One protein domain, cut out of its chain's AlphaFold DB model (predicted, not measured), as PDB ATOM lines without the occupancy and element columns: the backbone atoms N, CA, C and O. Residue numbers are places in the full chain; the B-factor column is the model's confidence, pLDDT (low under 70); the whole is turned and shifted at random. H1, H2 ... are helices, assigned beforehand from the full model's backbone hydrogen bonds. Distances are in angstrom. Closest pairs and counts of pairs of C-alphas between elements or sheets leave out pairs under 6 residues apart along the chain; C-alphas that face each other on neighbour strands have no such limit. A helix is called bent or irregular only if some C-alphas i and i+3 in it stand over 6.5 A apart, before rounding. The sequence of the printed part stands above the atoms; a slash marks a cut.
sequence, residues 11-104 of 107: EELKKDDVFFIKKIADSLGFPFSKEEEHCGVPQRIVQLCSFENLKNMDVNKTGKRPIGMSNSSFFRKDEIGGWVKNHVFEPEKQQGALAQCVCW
ATOM      1  N   GLU A  11      -8.358  51.709   0.742       94.38
ATOM      2  CA  GLU A  11      -8.014  53.027   1.279       94.38
ATOM      3  C   GLU A  11      -9.222  53.806   1.797       94.38
ATOM      4  O   GLU A  11      -9.050  54.714   2.604       94.38
ATOM      5  N   GLU A  12     -10.424  53.503   1.311       94.62
ATOM      6  CA  GLU A  12     -11.659  54.099   1.827       94.62
ATOM      7  C   GLU A  12     -12.122  53.361   3.073       94.62
ATOM      8  O   GLU A  12     -12.445  54.016   4.059       94.62
ATOM      9  N   LEU A  13     -12.062  52.026   3.051       94.31
ATOM     10  CA  LEU A  13     -12.365  51.183   4.203       94.31
ATOM     11  C   LEU A  13     -11.577  51.649   5.423       94.31
ATOM     12  O   LEU A  13     -12.179  52.036   6.413       94.31
ATOM     13  N   LYS A  14     -10.255  51.769   5.264       92.00
ATOM     14  CA  LYS A  14      -9.310  52.221   6.292       92.00
ATOM     15  C   LYS A  14      -9.572  53.610   6.880       92.00
ATOM     16  O   LYS A  14      -8.967  53.947   7.894       92.00
ATOM     17  N   LYS A  15     -10.366  54.461   6.219       93.88
ATOM     18  CA  LYS A  15     -10.698  55.804   6.724       93.88
ATOM     19  C   LYS A  15     -11.871  55.778   7.697       93.88
ATOM     20  O   LYS A  15     -11.925  56.640   8.567       93.88
ATOM     21  N   ASP A  16     -12.792  54.830   7.534       95.06
ATOM     22  CA  ASP A  16     -13.974  54.686   8.385       95.06
ATOM     23  C   ASP A  16     -14.412  53.217   8.460       95.06
ATOM     24  O   ASP A  16     -15.399  52.781   7.857       95.06
ATOM     25  N   ASP A  17     -13.643  52.435   9.216       95.06
ATOM     26  CA  ASP A  17     -13.849  50.993   9.344       95.06
ATOM     27  C   ASP A  17     -15.263  50.658   9.863       95.06
ATOM     28  O   ASP A  17     -15.879  49.681   9.432       95.06
ATOM     29  N   VAL A  18     -15.815  51.482  10.765       97.50
ATOM     30  CA  VAL A  18     -17.126  51.245  11.391       97.50
ATOM     31  C   VAL A  18     -18.253  51.431  10.381       97.50
ATOM     32  O   VAL A  18     -19.146  50.583  10.306       97.50
ATOM     33  N   PHE A  19     -18.214  52.502   9.582       97.00
ATOM     34  CA  PHE A  19     -19.181  52.712   8.506       97.00
ATOM     35  C   PHE A  19     -19.190  51.533   7.530       97.00
ATOM     36  O   PHE A  19     -20.255  51.004   7.194       97.00
ATOM     37  N   PHE A  20     -18.009  51.083   7.099       97.06
ATOM     38  CA  PHE A  20     -17.915  49.997   6.130       97.06
ATOM     39  C   PHE A  20     -18.336  48.645   6.706       97.06
ATOM     40  O   PHE A  20     -18.987  47.884   5.993       97.06
ATOM     41  N   ILE A  21     -18.069  48.361   7.984       97.12
ATOM     42  CA  ILE A  21     -18.580  47.151   8.646       97.12
ATOM     43  C   ILE A  21     -20.110  47.138   8.691       97.12
ATOM     44  O   ILE A  21     -20.706  46.112   8.363       97.12
ATOM     45  N   LYS A  22     -20.762  48.266   9.000       97.44
ATOM     46  CA  LYS A  22     -22.231  48.371   8.929       97.44
ATOM     47  C   LYS A  22     -22.741  48.142   7.504       97.44
ATOM     48  O   LYS A  22     -23.600  47.296   7.286       97.44
ATOM     49  N   LYS A  23     -22.124  48.790   6.509       96.06
ATOM     50  CA  LYS A  23     -22.474  48.625   5.087       96.06
ATOM     51  C   LYS A  23     -22.317  47.178   4.592       96.06
ATOM     52  O   LYS A  23     -23.114  46.719   3.770       96.06
ATOM     53  N   ILE A  24     -21.289  46.465   5.060       96.06
ATOM     54  CA  ILE A  24     -21.078  45.040   4.765       96.06
ATOM     55  C   ILE A  24     -22.205  44.209   5.381       96.06
ATOM     56  O   ILE A  24     -22.802  43.397   4.677       96.06
ATOM     57  N   ALA A  25     -22.523  44.436   6.655       96.38
ATOM     58  CA  ALA A  25     -23.578  43.724   7.368       96.38
ATOM     59  C   ALA A  25     -24.948  43.903   6.680       96.38
ATOM     60  O   ALA A  25     -25.618  42.918   6.360       96.38
ATOM     61  N   ASP A  26     -25.290  45.139   6.303       95.25
ATOM     62  CA  ASP A  26     -26.498  45.466   5.535       95.25
ATOM     63  C   ASP A  26     -26.533  44.746   4.179       95.25
ATOM     64  O   ASP A  26     -27.564  44.209   3.765       95.25
ATOM     65  N   SER A  27     -25.395  44.709   3.476       92.50
ATOM     66  CA  SER A  27     -25.282  44.066   2.158       92.50
ATOM     67  C   SER A  27     -25.424  42.545   2.235       92.50
ATOM     68  O   SER A  27     -25.939  41.936   1.296       92.50
ATOM     69  N   LEU A  28     -25.004  41.940   3.349       93.50
ATOM     70  CA  LEU A  28     -25.171  40.514   3.638       93.50
ATOM     71  C   LEU A  28     -26.579  40.162   4.151       93.50
ATOM     72  O   LEU A  28     -26.899  38.982   4.254       93.50
ATOM     73  N   GLY A  29     -27.425  41.159   4.437       94.25
ATOM     74  CA  GLY A  29     -28.776  40.956   4.967       94.25
ATOM     75  C   GLY A  29     -28.840  40.795   6.489       94.25
ATOM     76  O   GLY A  29     -29.866  40.352   6.999       94.25
ATOM     77  N   PHE A  30     -27.778  41.174   7.203       96.00
ATOM     78  CA  PHE A  30     -27.681  41.128   8.664       96.00
ATOM     79  C   PHE A  30     -27.354  42.521   9.226       96.00
ATOM     80  O   PHE A  30     -26.287  42.695   9.811       96.00
ATOM     81  N   PRO A  31     -28.215  43.533   9.008       97.25
ATOM     82  CA  PRO A  31     -27.984  44.872   9.541       97.25
ATOM     83  C   PRO A  31     -27.902  44.836  11.071       97.25
ATOM     84  O   PRO A  31     -28.624  44.068  11.712       97.25
ATOM     85  N   PHE A  32     -27.063  45.693  11.654       98.25
ATOM     86  CA  PHE A  32     -26.995  45.823  13.109       98.25
ATOM     87  C   PHE A  32     -28.294  46.421  13.662       98.25
ATOM     88  O   PHE A  32     -28.867  47.349  13.082       98.25
ATOM     89  N   SER A  33     -28.754  45.921  14.807       98.38
ATOM     90  CA  SER A  33     -29.858  46.548  15.534       98.38
ATOM     91  C   SER A  33     -29.414  47.850  16.207       98.38
ATOM     92  O   SER A  33     -28.227  48.090  16.441       98.38
ATOM     93  N   LYS A  34     -30.375  48.701  16.587       98.19
ATOM     94  CA  LYS A  34     -30.071  49.931  17.342       98.19
ATOM     95  C   LYS A  34     -29.384  49.617  18.664       98.19
ATOM     96  O   LYS A  34     -28.481  50.339  19.073       98.19
ATOM     97  N   GLU A  35     -29.802  48.540  19.316       98.50
ATOM     98  CA  GLU A  35     -29.229  48.063  20.567       98.50
ATOM     99  C   GLU A  35     -27.785  47.604  20.355       98.50
ATOM    100  O   GLU A  35     -26.913  47.984  21.128       98.50
ATOM    101  N   GLU A  36     -27.495  46.860  19.283       98.44
ATOM    102  CA  GLU A  36     -26.129  46.447  18.942       98.44
ATOM    103  C   GLU A  36     -25.224  47.645  18.652       98.44
ATOM    104  O   GLU A  36     -24.086  47.698  19.130       98.44
ATOM    105  N   GLU A  37     -25.732  48.633  17.914       97.94
ATOM    106  CA  GLU A  37     -25.010  49.874  17.649       97.94
ATOM    107  C   GLU A  37     -24.762  50.683  18.926       97.94
ATOM    108  O   GLU A  37     -23.634  51.118  19.161       97.94
ATOM    109  N   HIS A  38     -25.778  50.841  19.779       98.06
ATOM    110  CA  HIS A  38     -25.663  51.514  21.075       98.06
ATOM    111  C   HIS A  38     -24.692  50.787  22.011       98.06
ATOM    112  O   HIS A  38     -23.910  51.422  22.716       98.06
ATOM    113  N   CYS A  39     -24.699  49.454  22.000       98.38
ATOM    114  CA  CYS A  39     -23.767  48.633  22.762       98.38
ATOM    115  C   CYS A  39     -22.363  48.586  22.145       98.38
ATOM    116  O   CYS A  39     -21.493  47.921  22.711       98.38
ATOM    117  N   GLY A  40     -22.125  49.239  21.005       98.25
ATOM    118  CA  GLY A  40     -20.818  49.326  20.364       98.25
ATOM    119  C   GLY A  40     -20.344  48.030  19.694       98.25
ATOM    120  O   GLY A  40     -19.140  47.781  19.612       98.25
ATOM    121  N   VAL A  41     -21.262  47.154  19.266       98.56
ATOM    122  CA  VAL A  41     -20.923  45.889  18.588       98.56
ATOM    123  C   VAL A  41     -20.086  46.122  17.318       98.56
ATOM    124  O   VAL A  41     -19.050  45.462  17.197       98.56
ATOM    125  N   PRO A  42     -20.425  47.069  16.414       98.25
ATOM    126  CA  PRO A  42     -19.614  47.328  15.222       98.25
ATOM    127  C   PRO A  42     -18.162  47.702  15.552       98.25
ATOM    128  O   PRO A  42     -17.229  47.198  14.934       98.25
ATOM    129  N   GLN A  43     -17.957  48.534  16.576       98.25
ATOM    130  CA  GLN A  43     -16.639  48.974  17.034       98.25
ATOM    131  C   GLN A  43     -15.829  47.802  17.596       98.25
ATOM    132  O   GLN A  43     -14.643  47.675  17.295       98.25
ATOM    133  N   ARG A  44     -16.466  46.902  18.359       98.38
ATOM    134  CA  ARG A  44     -15.817  45.676  18.846       98.38
ATOM    135  C   ARG A  44     -15.405  44.748  17.705       98.38
ATOM    136  O   ARG A  44     -14.329  44.165  17.778       98.38
ATOM    137  N   ILE A  45     -16.218  44.630  16.654       98.00
ATOM    138  CA  ILE A  45     -15.867  43.845  15.461       98.00
ATOM    139  C   ILE A  45     -14.664  44.466  14.750       98.00
ATOM    140  O   ILE A  45     -13.716  43.748  14.445       98.00
ATOM    141  N   VAL A  46     -14.663  45.787  14.538       97.75
ATOM    142  CA  VAL A  46     -13.511  46.503  13.963       97.75
ATOM    143  C   VAL A  46     -12.249  46.249  14.787       97.75
ATOM    144  O   VAL A  46     -11.213  45.902  14.228       97.75
ATOM    145  N   GLN A  47     -12.331  46.346  16.115       97.62
ATOM    146  CA  GLN A  47     -11.196  46.091  17.001       97.62
ATOM    147  C   GLN A  47     -10.705  44.637  16.911       97.62
ATOM    148  O   GLN A  47      -9.505  44.400  16.754       97.62
ATOM    149  N   LEU A  48     -11.623  43.668  16.968       97.56
ATOM    150  CA  LEU A  48     -11.322  42.237  16.886       97.56
ATOM    151  C   LEU A  48     -10.675  41.867  15.543       97.56
ATOM    152  O   LEU A  48      -9.718  41.096  15.506       97.56
ATOM    153  N   CYS A  49     -11.172  42.439  14.450       96.06
ATOM    154  CA  CYS A  49     -10.689  42.188  13.094       96.06
ATOM    155  C   CYS A  49      -9.577  43.151  12.656       96.06
ATOM    156  O   CYS A  49      -9.152  43.103  11.501       96.06
ATOM    157  N   SER A  50      -9.100  44.023  13.546       96.00
ATOM    158  CA  SER A  50      -8.034  44.967  13.223       96.00
ATOM    159  C   SER A  50      -6.756  44.228  12.838       96.00
ATOM    160  O   SER A  50      -6.448  43.149  13.355       96.00
ATOM    161  N   PHE A  51      -5.978  44.828  11.938       95.88
ATOM    162  CA  PHE A  51      -4.717  44.240  11.501       95.88
ATOM    163  C   PHE A  51      -3.783  43.952  12.678       95.88
ATOM    164  O   PHE A  51      -3.171  42.889  12.729       95.88
ATOM    165  N   GLU A  52      -3.687  44.882  13.631       96.25
ATOM    166  CA  GLU A  52      -2.851  44.721  14.816       96.25
ATOM    167  C   GLU A  52      -3.315  43.550  15.683       96.25
ATOM    168  O   GLU A  52      -2.486  42.727  16.074       96.25
ATOM    169  N   ASN A  53      -4.622  43.419  15.932       97.31
ATOM    170  CA  ASN A  53      -5.145  42.310  16.721       97.31
ATOM    171  C   ASN A  53      -4.909  40.968  16.012       97.31
ATOM    172  O   ASN A  53      -4.291  40.066  16.580       97.31
ATOM    173  N   LEU A  54      -5.306  40.854  14.740       97.31
ATOM    174  CA  LEU A  54      -5.165  39.618  13.968       97.31
ATOM    175  C   LEU A  54      -3.697  39.206  13.794       97.31
ATOM    176  O   LEU A  54      -3.371  38.034  13.990       97.31
ATOM    177  N   LYS A  55      -2.793  40.148  13.497       97.12
ATOM    178  CA  LYS A  55      -1.347  39.884  13.391       97.12
ATOM    179  C   LYS A  55      -0.760  39.351  14.696       97.12
ATOM    180  O   LYS A  55       0.218  38.605  14.667       97.12
ATOM    181  N   ASN A  56      -1.332  39.746  15.833       97.06
ATOM    182  CA  ASN A  56      -0.810  39.406  17.144       97.06
ATOM    183  C   ASN A  56      -1.348  38.108  17.749       97.06
ATOM    184  O   ASN A  56      -0.757  37.658  18.732       97.06
ATOM    185  N   MET A  57      -2.374  37.490  17.160       97.12
ATOM    186  CA  MET A  57      -2.888  36.188  17.597       97.12
ATOM    187  C   MET A  57      -1.841  35.078  17.427       97.12
ATOM    188  O   MET A  57      -1.186  34.990  16.385       97.12
ATOM    189  N   ASP A  58      -1.743  34.169  18.401       96.88
ATOM    190  CA  ASP A  58      -0.755  33.079  18.393       96.88
ATOM    191  C   ASP A  58      -0.827  32.223  17.129       96.88
ATOM    192  O   ASP A  58       0.195  31.955  16.496       96.88
ATOM    193  N   VAL A  59      -2.042  31.885  16.690       95.75
ATOM    194  CA  VAL A  59      -2.281  31.111  15.461       95.75
ATOM    195  C   VAL A  59      -1.733  31.798  14.209       95.75
ATOM    196  O   VAL A  59      -1.341  31.119  13.261       95.75
ATOM    197  N   ASN A  60      -1.664  33.130  14.197       96.88
ATOM    198  CA  ASN A  60      -1.143  33.905  13.072       96.88
ATOM    199  C   ASN A  60       0.361  34.168  13.192       96.88
ATOM    200  O   ASN A  60       1.026  34.327  12.174       96.88
ATOM    201  N   LYS A  61       0.920  34.149  14.406       96.00
ATOM    202  CA  LYS A  61       2.367  34.271  14.637       96.00
ATOM    203  C   LYS A  61       3.121  32.968  14.385       96.00
ATOM    204  O   LYS A  61       4.192  32.999  13.783       96.00
ATOM    205  N   THR A  62       2.581  31.844  14.852       94.81
ATOM    206  CA  THR A  62       3.296  30.556  14.896       94.81
ATOM    207  C   THR A  62       2.701  29.497  13.972       94.81
ATOM    208  O   THR A  62       3.392  28.544  13.606       94.81
ATOM    209  N   GLY A  63       1.437  29.659  13.570       94.81
ATOM    210  CA  GLY A  63       0.738  28.692  12.734       94.81
ATOM    211  C   GLY A  63       1.318  28.584  11.325       94.81
ATOM    212  O   GLY A  63       1.871  29.537  10.771       94.81
ATOM    213  N   LYS A  64       1.157  27.402  10.726       94.94
ATOM    214  CA  LYS A  64       1.562  27.103   9.350       94.94
ATOM    215  C   LYS A  64       0.409  26.443   8.604       94.94
ATOM    216  O   LYS A  64      -0.324  25.631   9.167       94.94
ATOM    217  N   ARG A  65       0.252  26.782   7.326       90.31
ATOM    218  CA  ARG A  65      -0.679  26.108   6.413       90.31
ATOM    219  C   ARG A  65      -0.162  24.702   6.069       90.31
ATOM    220  O   ARG A  65       1.047  24.481   6.130       90.31
ATOM    221  N   PRO A  66      -1.030  23.781   5.608       90.06
ATOM    222  CA  PRO A  66      -0.614  22.448   5.155       90.06
ATOM    223  C   PRO A  66       0.494  22.464   4.090       90.06
ATOM    224  O   PRO A  66       1.333  21.575   4.051       90.06
ATOM    225  N   ILE A  67       0.544  23.520   3.273       88.81
ATOM    226  CA  ILE A  67       1.571  23.752   2.245       88.81
ATOM    227  C   ILE A  67       2.875  24.379   2.789       88.81
ATOM    228  O   ILE A  67       3.677  24.903   2.024       88.81
ATOM    229  N   GLY A  68       3.077  24.404   4.111       90.62
ATOM    230  CA  GLY A  68       4.297  24.887   4.777       90.62
ATOM    231  C   GLY A  68       4.408  26.408   4.956       90.62
ATOM    232  O   GLY A  68       5.268  26.873   5.705       90.62
ATOM    233  N   MET A  69       3.532  27.194   4.325       93.00
ATOM    234  CA  MET A  69       3.522  28.655   4.445       93.00
ATOM    235  C   MET A  69       3.157  29.100   5.868       93.00
ATOM    236  O   MET A  69       2.124  28.691   6.401       93.00
ATOM    237  N   SER A  70       3.991  29.953   6.471       95.19
ATOM    238  CA  SER A  70       3.719  30.557   7.781       95.19
ATOM    239  C   SER A  70       2.518  31.494   7.712       95.19
ATOM    240  O   SER A  70       2.440  32.316   6.807       95.19
ATOM    241  N   ASN A  71       1.615  31.454   8.690       95.88
ATOM    242  CA  ASN A  71       0.488  32.389   8.739       95.88
ATOM    243  C   ASN A  71       0.955  33.847   8.890       95.88
ATOM    244  O   ASN A  71       0.299  34.767   8.399       95.88
ATOM    245  N   SER A  72       2.128  34.066   9.488       95.50
ATOM    246  CA  SER A  72       2.679  35.407   9.682       95.50
ATOM    247  C   SER A  72       2.986  36.125   8.365       95.50
ATOM    248  O   SER A  72       2.992  37.357   8.333       95.50
ATOM    249  N   SER A  73       3.165  35.393   7.254       93.69
ATOM    250  CA  SER A  73       3.421  35.996   5.941       93.69
ATOM    251  C   SER A  73       2.232  36.795   5.400       93.69
ATOM    252  O   SER A  73       2.439  37.706   4.601       93.69
ATOM    253  N   PHE A  74       1.003  36.512   5.849       92.94
ATOM    254  CA  PHE A  74      -0.188  37.278   5.460       92.94
ATOM    255  C   PHE A  74      -0.247  38.669   6.123       92.94
ATOM    256  O   PHE A  74      -0.954  39.546   5.636       92.94
ATOM    257  N   PHE A  75       0.532  38.915   7.186       95.06
ATOM    258  CA  PHE A  75       0.460  40.130   8.011       95.06
ATOM    259  C   PHE A  75       1.736  40.993   7.933       95.06
ATOM    260  O   PHE A  75       2.316  41.394   8.949       95.06
ATOM    261  N   ARG A  76       2.188  41.309   6.711       92.94
ATOM    262  CA  ARG A  76       3.433  42.065   6.455       92.94
ATOM    263  C   ARG A  76       3.410  43.484   7.044       92.94
ATOM    264  O   ARG A  76       4.068  43.748   8.051       92.94
ATOM    265  N   LYS A  77       2.667  44.394   6.410       91.62
ATOM    266  CA  LYS A  77       2.482  45.795   6.815       91.62
ATOM    267  C   LYS A  77       1.083  46.244   6.416       91.62
ATOM    268  O   LYS A  77       0.647  45.940   5.309       91.62
ATOM    269  N   ASP A  78       0.444  46.989   7.301       90.25
ATOM    270  CA  ASP A  78      -0.849  47.617   7.073       90.25
ATOM    271  C   ASP A  78      -0.652  49.115   6.844       90.25
ATOM    272  O   ASP A  78      -0.747  49.936   7.756       90.25
ATOM    273  N   GLU A  79      -0.264  49.450   5.614       91.38
ATOM    274  CA  GLU A  79       0.123  50.803   5.235       91.38
ATOM    275  C   GLU A  79      -0.375  51.144   3.828       91.38
ATOM    276  O   GLU A  79      -0.020  50.492   2.841       91.38
ATOM    277  N   ILE A  80      -1.143  52.229   3.728       93.38
ATOM    278  CA  ILE A  80      -1.555  52.805   2.449       93.38
ATOM    279  C   ILE A  80      -0.347  53.479   1.788       93.38
ATOM    280  O   ILE A  80       0.370  54.261   2.411       93.38
ATOM    281  N   GLY A  81      -0.122  53.183   0.506       90.81
ATOM    282  CA  GLY A  81       0.979  53.775  -0.263       90.81
ATOM    283  C   GLY A  81       2.364  53.198   0.054       90.81
ATOM    284  O   GLY A  81       3.366  53.724  -0.428       90.81
ATOM    285  N   GLY A  82       2.450  52.096   0.811       88.88
ATOM    286  CA  GLY A  82       3.727  51.444   1.124       88.88
ATOM    287  C   GLY A  82       4.507  50.968  -0.113       88.88
ATOM    288  O   GLY A  82       5.720  50.794  -0.040       88.88
ATOM    289  N   TRP A  83       3.842  50.777  -1.255       87.38
ATOM    290  CA  TRP A  83       4.495  50.435  -2.521       87.38
ATOM    291  C   TRP A  83       5.317  51.601  -3.083       87.38
ATOM    292  O   TRP A  83       6.481  51.394  -3.410       87.38
ATOM    293  N   VAL A  84       4.768  52.823  -3.096       88.38
ATOM    294  CA  VAL A  84       5.492  54.033  -3.532       88.38
ATOM    295  C   VAL A  84       6.716  54.246  -2.655       88.38
ATOM    296  O   VAL A  84       7.819  54.431  -3.150       88.38
ATOM    297  N   LYS A  85       6.529  54.148  -1.334       84.38
ATOM    298  CA  LYS A  85       7.592  54.441  -0.367       84.38
ATOM    299  C   LYS A  85       8.764  53.463  -0.425       84.38
ATOM    300  O   LYS A  85       9.892  53.876  -0.197       84.38
ATOM    301  N   ASN A  86       8.498  52.176  -0.658       85.44
ATOM    302  CA  ASN A  86       9.505  51.126  -0.465       85.44
ATOM    303  C   ASN A  86       9.981  50.468  -1.766       85.44
ATOM    304  O   ASN A  86      11.000  49.781  -1.750       85.44
ATOM    305  N   HIS A  87       9.228  50.593  -2.860       82.75
ATOM    306  CA  HIS A  87       9.446  49.783  -4.063       82.75
ATOM    307  C   HIS A  87       9.425  50.583  -5.369       82.75
ATOM    308  O   HIS A  87       9.753  50.021  -6.410       82.75
ATOM    309  N   VAL A  88       9.073  51.870  -5.334       87.69
ATOM    310  CA  VAL A  88       9.179  52.753  -6.498       87.69
ATOM    311  C   VAL A  88      10.450  53.578  -6.366       87.69
ATOM    312  O   VAL A  88      10.670  54.250  -5.361       87.69
ATOM    313  N   PHE A  89      11.307  53.501  -7.381       79.62
ATOM    314  CA  PHE A  89      12.488  54.347  -7.472       79.62
ATOM    315  C   PHE A  89      12.068  55.749  -7.923       79.62
ATOM    316  O   PHE A  89      11.583  55.925  -9.039       79.62
ATOM    317  N   GLU A  90      12.264  56.739  -7.054       73.75
ATOM    318  CA  GLU A  90      12.085  58.154  -7.373       73.75
ATOM    319  C   GLU A  90      13.452  58.856  -7.295       73.75
ATOM    320  O   GLU A  90      13.981  59.025  -6.189       73.75
ATOM    321  N   PRO A  91      14.042  59.259  -8.438       70.12
ATOM    322  CA  PRO A  91      15.407  59.793  -8.479       70.12
ATOM    323  C   PRO A  91      15.581  61.061  -7.627       70.12
ATOM    324  O   PRO A  91      16.616  61.233  -6.988       70.12
ATOM    325  N   GLU A  92      14.549  61.900  -7.527       67.19
ATOM    326  CA  GLU A  92      14.592  63.162  -6.772       67.19
ATOM    327  C   GLU A  92      14.614  62.958  -5.245       67.19
ATOM    328  O   GLU A  92      15.219  63.745  -4.518       67.19
ATOM    329  N   LYS A  93      14.020  61.872  -4.728       62.31
ATOM    330  CA  LYS A  93      14.007  61.567  -3.281       62.31
ATOM    331  C   LYS A  93      15.256  60.826  -2.799       62.31
ATOM    332  O   LYS A  93      15.497  60.767  -1.596       62.31
ATOM    333  N   GLN A  94      16.054  60.271  -3.711       57.78
ATOM    334  CA  GLN A  94      17.288  59.538  -3.391       57.78
ATOM    335  C   GLN A  94      18.563  60.370  -3.598       57.78
ATOM    336  O   GLN A  94      19.662  59.927  -3.260       57.78
ATOM    337  N   GLN A  95      18.431  61.612  -4.069       55.28
ATOM    338  CA  GLN A  95      19.557  62.515  -4.315       55.28
ATOM    339  C   GLN A  95      20.317  62.889  -3.026       55.28
ATOM    340  O   GLN A  95      21.531  63.077  -3.060       55.28
ATOM    341  N   GLY A  96      19.642  62.873  -1.869       53.19
ATOM    342  CA  GLY A  96      20.283  63.033  -0.557       53.19
ATOM    343  C   GLY A  96      21.168  61.850  -0.131       53.19
ATOM    344  O   GLY A  96      22.151  62.055   0.574       53.19
ATOM    345  N   ALA A  97      20.875  60.628  -0.595       51.75
ATOM    346  CA  ALA A  97      21.697  59.444  -0.316       51.75
ATOM    347  C   ALA A  97      22.927  59.369  -1.240       51.75
ATOM    348  O   ALA A  97      24.003  58.947  -0.819       51.75
ATOM    349  N   LEU A  98      22.795  59.841  -2.486       49.19
ATOM    350  CA  LEU A  98      23.917  59.946  -3.423       49.19
ATOM    351  C   LEU A  98      24.894  61.064  -3.038       49.19
ATOM    352  O   LEU A  98      26.098  60.885  -3.197       49.19
ATOM    353  N   ALA A  99      24.416  62.169  -2.452       50.47
ATOM    354  CA  ALA A  99      25.281  63.251  -1.975       50.47
ATOM    355  C   ALA A  99      26.279  62.799  -0.887       50.47
ATOM    356  O   ALA A  99      27.402  63.293  -0.855       50.47
ATOM    357  N   GLN A 100      25.925  61.818  -0.045       46.28
ATOM    358  CA  GLN A 100      26.868  61.236   0.920       46.28
ATOM    359  C   GLN A 100      27.928  60.341   0.267       46.28
ATOM    360  O   GLN A 100      29.039  60.275   0.780       46.28
ATOM    361  N   CYS A 101      27.638  59.690  -0.863       48.16
ATOM    362  CA  CYS A 101      28.631  58.866  -1.564       48.16
ATOM    363  C   CYS A 101      29.670  59.708  -2.324       48.16
ATOM    364  O   CYS A 101      30.812  59.283  -2.461       48.16
ATOM    365  N   VAL A 102      29.308  60.911  -2.787       50.78
ATOM    366  CA  VAL A 102      30.233  61.797  -3.525       50.78
ATOM    367  C   VAL A 102      31.277  62.441  -2.597       50.78
ATOM    368  O   VAL A 102      32.388  62.725  -3.034       50.78
ATOM    369  N   CYS A 103      30.980  62.595  -1.302       50.28
ATOM    370  CA  CYS A 103      31.924  63.145  -0.320       50.28
ATOM    371  C   CYS A 103      32.956  62.132   0.226       50.28
ATOM    372  O   CYS A 103      33.777  62.514   1.049       50.28
ATOM    373  N   TRP A 104      32.933  60.864  -0.207       42.94
ATOM    374  CA  TRP A 104      33.856  59.801   0.248       42.94
ATOM    375  C   TRP A 104      34.954  59.449  -0.777       42.94
ATOM    376  O   TRP A 104      35.585  58.401  -0.672       42.94
TER     377      TRP A 104
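What this domain is: This is residues 11 to 104 of the 107 residues of the protein "Sulfotransferase" of Cannabis sativa (UniProt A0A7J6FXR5). The model is an open, strung-out chain of short helices: H1 and H3 pack at one end, with H2 on the turn between them, and H3, H4 and H5 step away to a loop where the chain folds back through H6 beside H5. From there it runs out into an arm, in which residues 82 to 104, with H7 and H8, stick out free. The 94 printed residues include eight named helices, H1 to H8 in order, and no named strand; the class is all helix. The whole is extended, with a radius of gyration of the C-alphas of 20.5 A and spans of 67 by 34 by 21 A.

How they stand to each other: H1, residues 17 to 28, touches H3, residues 41 to 48, with residues 17 to 22 alone; the closest C-alphas, of Val 18 and Pro 42, are 6.0 A apart. They run opposite ways at a steep tilt of 67 degrees. H2, residues 34 to 38, touches no helix. H5, residues 58 to 62, touches H6, residues 71 to 74, closest at the C-alphas of Asn 60 and Asn 71, 4.9 A. H4, residues 51 to 56, is close to H6 but not clearly touching, with the C-alphas of Lys 55 and Ser 72 7.1 A apart. H7, residues 82 to 87, and H8, residues 91 to 102, are apart. Every O i to N i+4 pair is within hydrogen-bond range in H1, H2, H3, H4, H5 and H7; H8 has 4 of 8, and H6 is too short for such a pair.

Where its parts are: H1 begins at C-alpha 17 (-13.849, 50.993, 9.344) and is 16.4 A long; H3 is 10.4 A. H8, 15.8 A, ends at C-alpha 102 (30.233, 61.797, -3.525) and is only just irregular, with C-alphas 93 and 96 7.0 A apart.

The domain as a whole: The C-alphas farthest apart, of Glu 35 and Trp 104, are 67.3 A apart. The printed part has no cut and no long link. Residues 92 to 104 are under 70 in pLDDT.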